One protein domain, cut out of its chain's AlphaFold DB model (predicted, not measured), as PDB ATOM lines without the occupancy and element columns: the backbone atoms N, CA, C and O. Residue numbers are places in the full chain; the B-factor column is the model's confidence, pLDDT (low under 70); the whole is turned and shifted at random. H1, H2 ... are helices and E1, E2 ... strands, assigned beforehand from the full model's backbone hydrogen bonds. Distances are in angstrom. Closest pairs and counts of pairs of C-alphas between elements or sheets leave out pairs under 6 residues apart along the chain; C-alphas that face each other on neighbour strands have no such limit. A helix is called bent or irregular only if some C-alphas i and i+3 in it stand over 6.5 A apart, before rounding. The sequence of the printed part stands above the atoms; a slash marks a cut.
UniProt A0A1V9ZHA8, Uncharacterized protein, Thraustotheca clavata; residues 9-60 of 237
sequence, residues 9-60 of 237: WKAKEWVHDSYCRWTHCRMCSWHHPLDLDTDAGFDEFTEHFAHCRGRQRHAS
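Overview. This is residues 9 to 60 of the 237 residues of an uncharacterized protein of Thraustotheca clavata (UniProt A0A1V9ZHA8). The chain winds to and fro in one flat slab of three rows: a hooked first stretch with the short strand E1 along one edge, a two-limbed loop, residues 23 to 32, through the middle, and the helix H1 along the opposite edge. The shorter helix H2 turns off beyond the last residues of H1 and makes a corner with it, near the tip of the middle loop. The printed part has 52 residues with one named strand and two named helices, in the order E1, H1, H2; 22 residues are in named elements, under half, and by these the class is mostly helix. It is compact, with a radius of gyration of the C-alphas of 11.2 A, and flat, spanning 31 by 25 by 11 A.

Arrangement. Start at Trp 9, where residues 9 to 10 form a short antiparallel pairing with residues 13 to 14 of E1, the strand of residues 13 to 15. E1 pairs with no named strand. Go on to residues 23 to 24, which form a second short antiparallel pairing, with residues 31 to 32. Next comes H1, residues 39 to 50, which is apart from E1. After it look for H2, residues 53 to 59, which is also apart from E1. H1 and H2 are close but not clearly touching, with 1 pair of C-alphas within 8 A: the closest are those of Phe 49 and Arg 55, 7.1 A apart. Their lines stand at 72 degrees, only just about perpendicular. In H1 and H2 every pair of O i and N i+4 is within hydrogen-bond range.

Along the chain. Find C-alpha 13 at (45.181, 5.564, -29.947); from there E1 runs to Val 15, 6.5 A from first to last C-alpha. Then look for Asp 39, whose C-alpha is at (29.254, 12.106, -11.486); here H1 begins, and it runs 16.3 A to Ala 50. H2 begins at Arg 53 and ends at Ala 59, with C-alpha 59 at (53.675, 14.225, -17.527), 9.7 A from first to last C-alpha. Neither helix is bent.

Size, cuts and confidence. The two C-alphas farthest apart are those of Tyr 19 and Ser 60, at 33.9 A, while the first and last printed C-alphas, those of Trp 9 and Ser 60, are 21.4 A apart. The printed part has no cut. The link from E1 to H1 is long, residues 16 to 38, and these 23 residues hold no named element. The link from H1 to H2 is tight, with 2 residues between them. The mean pLDDT of the printed part is 91.0, and no printed residue is under 70.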
ATOM      1  N   TRP A   9      42.651  -0.433 -27.932       92.50
ATOM      2  CA  TRP A   9      43.805   0.453 -27.787       92.50
ATOM      3  C   TRP A   9      44.963  -0.055 -28.649       92.50
ATOM      4  O   TRP A   9      45.590  -1.071 -28.330       92.50
ATOM      5  N   LYS A  10      45.263   0.636 -29.752       91.12
ATOM      6  CA  LYS A  10      46.305   0.255 -30.717       91.12
ATOM      7  C   LYS A  10      47.145   1.465 -31.092       91.12
ATOM      8  O   LYS A  10      46.632   2.556 -31.263       91.12
ATOM      9  N   ALA A  11      48.459   1.270 -31.198       87.56
ATOM     10  CA  ALA A  11      49.401   2.329 -31.579       87.56
ATOM     11  C   ALA A  11      49.294   3.635 -30.749       87.56
ATOM     12  O   ALA A  11      49.649   4.696 -31.241       87.56
ATOM     13  N   LYS A  12      48.896   3.532 -29.467       86.19
ATOM     14  CA  LYS A  12      48.633   4.657 -28.542       86.19
ATOM     15  C   LYS A  12      47.392   5.498 -28.873       86.19
ATOM     16  O   LYS A  12      47.283   6.625 -28.403       86.19
ATOM     17  N   GLU A  13      46.458   4.939 -29.625       89.00
ATOM     18  CA  GLU A  13      45.181   5.564 -29.947       89.00
ATOM     19  C   GLU A  13      44.037   4.568 -29.723       89.00
ATOM     20  O   GLU A  13      44.222   3.344 -29.769       89.00
ATOM     21  N   TRP A  14      42.840   5.092 -29.459       91.81
ATOM     22  CA  TRP A  14      41.630   4.279 -29.404       91.81
ATOM     23  C   TRP A  14      41.040   4.112 -30.798       91.81
ATOM     24  O   TRP A  14      40.709   5.080 -31.478       91.81
ATOM     25  N   VAL A  15      40.836   2.859 -31.191       93.50
ATOM     26  CA  VAL A  15      39.977   2.486 -32.309       93.50
ATOM     27  C   VAL A  15      38.583   2.264 -31.734       93.50
ATOM     28  O   VAL A  15      38.310   1.230 -31.119       93.50
ATOM     29  N   HIS A  16      37.726   3.275 -31.868       90.44
ATOM     30  CA  HIS A  16      36.382   3.250 -31.301       90.44
ATOM     31  C   HIS A  16      35.390   2.480 -32.180       90.44
ATOM     32  O   HIS A  16      35.397   2.589 -33.405       90.44
ATOM     33  N   ASP A  17      34.487   1.747 -31.528       88.81
ATOM     34  CA  ASP A  17      33.260   1.258 -32.156       88.81
ATOM     35  C   ASP A  17      32.281   2.435 -32.257       88.81
ATOM     36  O   ASP A  17      32.115   3.190 -31.297       88.81
ATOM     37  N   SER A  18      31.618   2.571 -33.405       83.62
ATOM     38  CA  SER A  18      30.603   3.594 -33.686       83.62
ATOM     39  C   SER A  18      29.488   3.719 -32.640       83.62
ATOM     40  O   SER A  18      28.868   4.777 -32.551       83.62
ATOM     41  N   TYR A  19      29.221   2.673 -31.853       84.00
ATOM     42  CA  TYR A  19      28.168   2.671 -30.831       84.00
ATOM     43  C   TYR A  19      28.701   2.652 -29.397       84.00
ATOM     44  O   TYR A  19      27.925   2.460 -28.455       84.00
ATOM     45  N   CYS A  20      30.010   2.823 -29.205       85.44
ATOM     46  CA  CYS A  20      30.580   2.778 -27.873       85.44
ATOM     47  C   CYS A  20      30.194   4.010 -27.050       85.44
ATOM     48  O   CYS A  20      30.329   5.143 -27.501       85.44
ATOM     49  N   ARG A  21      29.734   3.762 -25.821       85.69
ATOM     50  CA  ARG A  21      29.421   4.789 -24.814       85.69
ATOM     51  C   ARG A  21      30.299   4.686 -23.570       85.69
ATOM     52  O   ARG A  21      30.015   5.308 -22.559       85.69
ATOM     53  N   TRP A  22      31.309   3.824 -23.622       90.44
ATOM     54  CA  TRP A  22      32.241   3.670 -22.518       90.44
ATOM     55  C   TRP A  22      33.190   4.867 -22.502       90.44
ATOM     56  O   TRP A  22      33.632   5.339 -23.554       90.44
ATOM     57  N   THR A  23      33.540   5.325 -21.309       91.12
ATOM     58  CA  THR A  23      34.620   6.286 -21.111       91.12
ATOM     59  C   THR A  23      35.952   5.596 -21.361       91.12
ATOM     60  O   THR A  23      36.160   4.462 -20.934       91.12
ATOM     61  N   HIS A  24      36.869   6.275 -22.046       93.00
ATOM     62  CA  HIS A  24      38.184   5.740 -22.384       93.00
ATOM     63  C   HIS A  24      39.283   6.716 -21.982       93.00
ATOM     64  O   HIS A  24      39.202   7.916 -22.252       93.00
ATOM     65  N   CYS A  25      40.359   6.203 -21.391       92.25
ATOM     66  CA  CYS A  25      41.536   7.018 -21.126       92.25
ATOM     67  C   CYS A  25      42.283   7.298 -22.433       92.25
ATOM     68  O   CYS A  25      42.756   6.374 -23.085       92.25
ATOM     69  N   ARG A  26      42.497   8.567 -22.792       89.19
ATOM     70  CA  ARG A  26      43.266   8.934 -24.000       89.19
ATOM     71  C   ARG A  26      44.764   8.619 -23.924       89.19
ATOM     72  O   ARG A  26      45.482   8.873 -24.880       89.19
ATOM     73  N   MET A  27      45.254   8.115 -22.792       90.81
ATOM     74  CA  MET A  27      46.684   7.893 -22.547       90.81
ATOM     75  C   MET A  27      47.023   6.421 -22.268       90.81
ATOM     76  O   MET A  27      48.201   6.066 -22.191       90.81
ATOM     77  N   CYS A  28      46.026   5.548 -22.096       93.19
ATOM     78  CA  CYS A  28      46.245   4.120 -21.878       93.19
ATOM     79  C   CYS A  28      45.016   3.279 -22.259       93.19
ATOM     80  O   CYS A  28      43.973   3.804 -22.620       93.19
ATOM     81  N   SER A  29      45.125   1.957 -22.126       94.31
ATOM     82  CA  SER A  29      44.060   1.013 -22.481       94.31
ATOM     83  C   SER A  29      42.922   0.902 -21.454       94.31
ATOM     84  O   SER A  29      42.157  -0.056 -21.513       94.31
ATOM     85  N   TRP A  30      42.828   1.808 -20.478       95.12
ATOM     86  CA  TRP A  30      41.748   1.794 -19.489       95.12
ATOM     87  C   TRP A  30      40.437   2.311 -20.087       95.12
ATOM     88  O   TRP A  30      40.437   3.272 -20.863       95.12
ATOM     89  N   HIS A  31      39.327   1.690 -19.687       93.75
ATOM     90  CA  HIS A  31      37.978   2.056 -20.101       93.75
ATOM     91  C   HIS A  31      36.943   1.718 -19.013       93.75
ATOM     92  O   HIS A  31      37.142   0.769 -18.247       93.75
ATOM     93  N   HIS A  32      35.803   2.412 -18.992       93.12
ATOM     94  CA  HIS A  32      34.730   2.205 -18.011       93.12
ATOM     95  C   HIS A  32      33.329   2.353 -18.644       93.12
ATOM     96  O   HIS A  32      33.162   3.203 -19.514       93.12
ATOM     97  N   PRO A  33      32.311   1.554 -18.253       92.56
ATOM     98  CA  PRO A  33      30.967   1.608 -18.847       92.56
ATOM     99  C   PRO A  33      30.168   2.871 -18.528       92.56
ATOM    100  O   PRO A  33      29.166   3.124 -19.196       92.56
ATOM    101  N   LEU A  34      30.555   3.612 -17.489       91.88
ATOM    102  CA  LEU A  34      29.906   4.873 -17.145       91.88
ATOM    103  C   LEU A  34      30.398   5.992 -18.056       91.88
ATOM    104  O   LEU A  34      31.577   6.036 -18.413       91.88
ATOM    105  N   ASP A  35      29.474   6.879 -18.402       87.44
ATOM    106  CA  ASP A  35      29.742   8.072 -19.198       87.44
ATOM    107  C   ASP A  35      30.437   9.135 -18.336       87.44
ATOM    108  O   ASP A  35      30.094   9.295 -17.160       87.44
ATOM    109  N   LEU A  36      31.396   9.856 -18.915       87.19
ATOM    110  CA  LEU A  36      32.169  10.891 -18.229       87.19
ATOM    111  C   LEU A  36      31.282  12.075 -17.813       87.19
ATOM    112  O   LEU A  36      31.596  12.758 -16.846       87.19
ATOM    113  N   ASP A  37      30.150  12.260 -18.496       86.81
ATOM    114  CA  ASP A  37      29.148  13.286 -18.186       86.81
ATOM    115  C   ASP A  37      28.317  12.965 -16.922       86.81
ATOM    116  O   ASP A  37      27.459  13.750 -16.520       86.81
ATOM    117  N   THR A  38      28.526  11.800 -16.299       90.94
ATOM    118  CA  THR A  38      27.887  11.427 -15.027       90.94
ATOM    119  C   THR A  38      28.872  11.548 -13.870       90.94
ATOM    120  O   THR A  38      30.020  11.144 -14.026       90.94
ATOM    121  N   ASP A  39      28.413  11.993 -12.694       92.50
ATOM    122  CA  ASP A  39      29.254  12.106 -11.486       92.50
ATOM    123  C   ASP A  39      30.038  10.812 -11.212       92.50
ATOM    124  O   ASP A  39      31.255  10.822 -11.076       92.50
ATOM    125  N   ALA A  40      29.355   9.665 -11.258       92.44
ATOM    126  CA  ALA A  40      29.990   8.370 -11.028       92.44
ATOM    127  C   ALA A  40      31.023   7.997 -12.111       92.44
ATOM    128  O   ALA A  40      32.031   7.367 -11.810       92.44
ATOM    129  N   GLY A  41      30.794   8.355 -13.378       91.94
ATOM    130  CA  GLY A  41      31.785   8.125 -14.432       91.94
ATOM    131  C   GLY A  41      32.985   9.064 -14.327       91.94
ATOM    132  O   GLY A  41      34.114   8.638 -14.578       91.94
ATOM    133  N   PHE A  42      32.754  10.308 -13.915       90.62
ATOM    134  CA  PHE A  42      33.794  11.286 -13.626       90.62
ATOM    135  C   PHE A  42      34.673  10.866 -12.440       90.62
ATOM    136  O   PHE A  42      35.899  10.946 -12.539       90.62
ATOM    137  N   ASP A  43      34.074  10.365 -11.359       92.81
ATOM    138  CA  ASP A  43      34.788   9.875 -10.174       92.81
ATOM    139  C   ASP A  43      35.699   8.691 -10.525       92.81
ATOM    140  O   ASP A  43      36.900   8.724 -10.253       92.81
ATOM    141  N   GLU A  44      35.162   7.688 -11.228       94.00
ATOM    142  CA  GLU A  44      35.921   6.521 -11.701       94.00
ATOM    143  C   GLU A  44      37.069   6.925 -12.638       94.00
ATOM    144  O   GLU A  44      38.185   6.397 -12.562       94.00
ATOM    145  N   PHE A  45      36.822   7.889 -13.533       92.56
ATOM    146  CA  PHE A  45      37.866   8.410 -14.408       92.56
ATOM    147  C   PHE A  45      38.948   9.137 -13.614       92.56
ATOM    148  O   PHE A  45      40.131   8.917 -13.867       92.56
ATOM    149  N   THR A  46      38.565   9.977 -12.654       90.88
ATOM    150  CA  THR A  46      39.486  10.730 -11.797       90.88
ATOM    151  C   THR A  46      40.361   9.794 -10.966       90.88
ATOM    152  O   THR A  46      41.586   9.949 -10.968       90.88
ATOM    153  N   GLU A  47      39.770   8.770 -10.342       93.12
ATOM    154  CA  GLU A  47      40.499   7.741  -9.593       93.12
ATOM    155  C   GLU A  47      41.513   7.018 -10.489       93.12
ATOM    156  O   GLU A  47      42.698   6.896 -10.152       93.12
ATOM    157  N   HIS A  48      41.087   6.598 -11.683       94.31
ATOM    158  CA  HIS A  48      41.995   6.006 -12.655       94.31
ATOM    159  C   HIS A  48      43.123   6.971 -13.044       94.31
ATOM    160  O   HIS A  48      44.303   6.595 -13.072       94.31
ATOM    161  N   PHE A  49      42.771   8.206 -13.394       91.75
ATOM    162  CA  PHE A  49      43.688   9.169 -13.980       91.75
ATOM    163  C   PHE A  49      44.772   9.593 -12.988       91.75
ATOM    164  O   PHE A  49      45.920   9.766 -13.405       91.75
ATOM    165  N   ALA A  50      44.462   9.642 -11.686       90.06
ATOM    166  CA  ALA A  50      45.416   9.876 -10.599       90.06
ATOM    167  C   ALA A  50      46.624   8.917 -10.647       90.06
ATOM    168  O   ALA A  50      47.765   9.332 -10.404       90.06
ATOM    169  N   HIS A  51      46.394   7.667 -11.061       92.56
ATOM    170  CA  HIS A  51      47.395   6.593 -11.113       92.56
ATOM    171  C   HIS A  51      47.689   6.088 -12.534       92.56
ATOM    172  O   HIS A  51      48.357   5.064 -12.724       92.56
ATOM    173  N   CYS A  52      47.215   6.796 -13.560       94.38
ATOM    174  CA  CYS A  52      47.363   6.369 -14.941       94.38
ATOM    175  C   CYS A  52      48.836   6.397 -15.375       94.38
ATOM    176  O   CYS A  52      49.451   7.455 -15.519       94.38
ATOM    177  N   ARG A  53      49.401   5.219 -15.675       93.25
ATOM    178  CA  ARG A  53      50.778   5.091 -16.198       93.25
ATOM    179  C   ARG A  53      50.981   5.831 -17.518       93.25
ATOM    180  O   ARG A  53      52.079   6.305 -17.791       93.25
ATOM    181  N   GLY A  54      49.938   5.893 -18.346       92.12
ATOM    182  CA  GLY A  54      49.930   6.687 -19.571       92.12
ATOM    183  C   GLY A  54      50.170   8.158 -19.259       92.12
ATOM    184  O   GLY A  54      51.168   8.723 -19.697       92.12
ATOM    185  N   ARG A  55      49.324   8.733 -18.400       93.00
ATOM    186  CA  ARG A  55      49.471  10.107 -17.912       93.00
ATOM    187  C   ARG A  55      50.835  10.352 -17.287       93.00
ATOM    188  O   ARG A  55      51.504  11.286 -17.691       93.00
ATOM    189  N   GLN A  56      51.285   9.507 -16.358       92.38
ATOM    190  CA  GLN A  56      52.603   9.643 -15.718       92.38
ATOM    191  C   GLN A  56      53.746   9.717 -16.739       92.38
ATOM    192  O   GLN A  56      54.661  10.516 -16.577       92.38
ATOM    193  N   ARG A  57      53.686   8.928 -17.820       90.50
ATOM    194  CA  ARG A  57      54.667   9.025 -18.911       90.50
ATOM    195  C   ARG A  57      54.561  10.358 -19.644       90.50
ATOM    196  O   ARG A  57      55.586  10.994 -19.848       90.50
ATOM    197  N   HIS A  58      53.358  10.791 -20.013       89.69
ATOM    198  CA  HIS A  58      53.155  12.075 -20.695       89.69
ATOM    199  C   HIS A  58      53.507  13.289 -19.817       89.69
ATOM    200  O   HIS A  58      53.952  14.303 -20.337       89.69
ATOM    201  N   ALA A  59      53.344  13.184 -18.499       91.38
ATOM    202  CA  ALA A  59      53.675  14.225 -17.527       91.38
ATOM    203  C   ALA A  59      55.152  14.208 -17.099       91.38
ATOM    204  O   ALA A  59      55.603  15.124 -16.417       91.38
ATOM    205  N   SER A  60      55.917  13.173 -17.468       90.62
ATOM    206  CA  SER A  60      57.346  13.117 -17.160       90.62
ATOM    207  C   SER A  60      58.092  14.179 -17.957       90.62
ATOM    208  O   SER A  60      58.106  14.135 -19.188       90.62
TER     209      SER A  60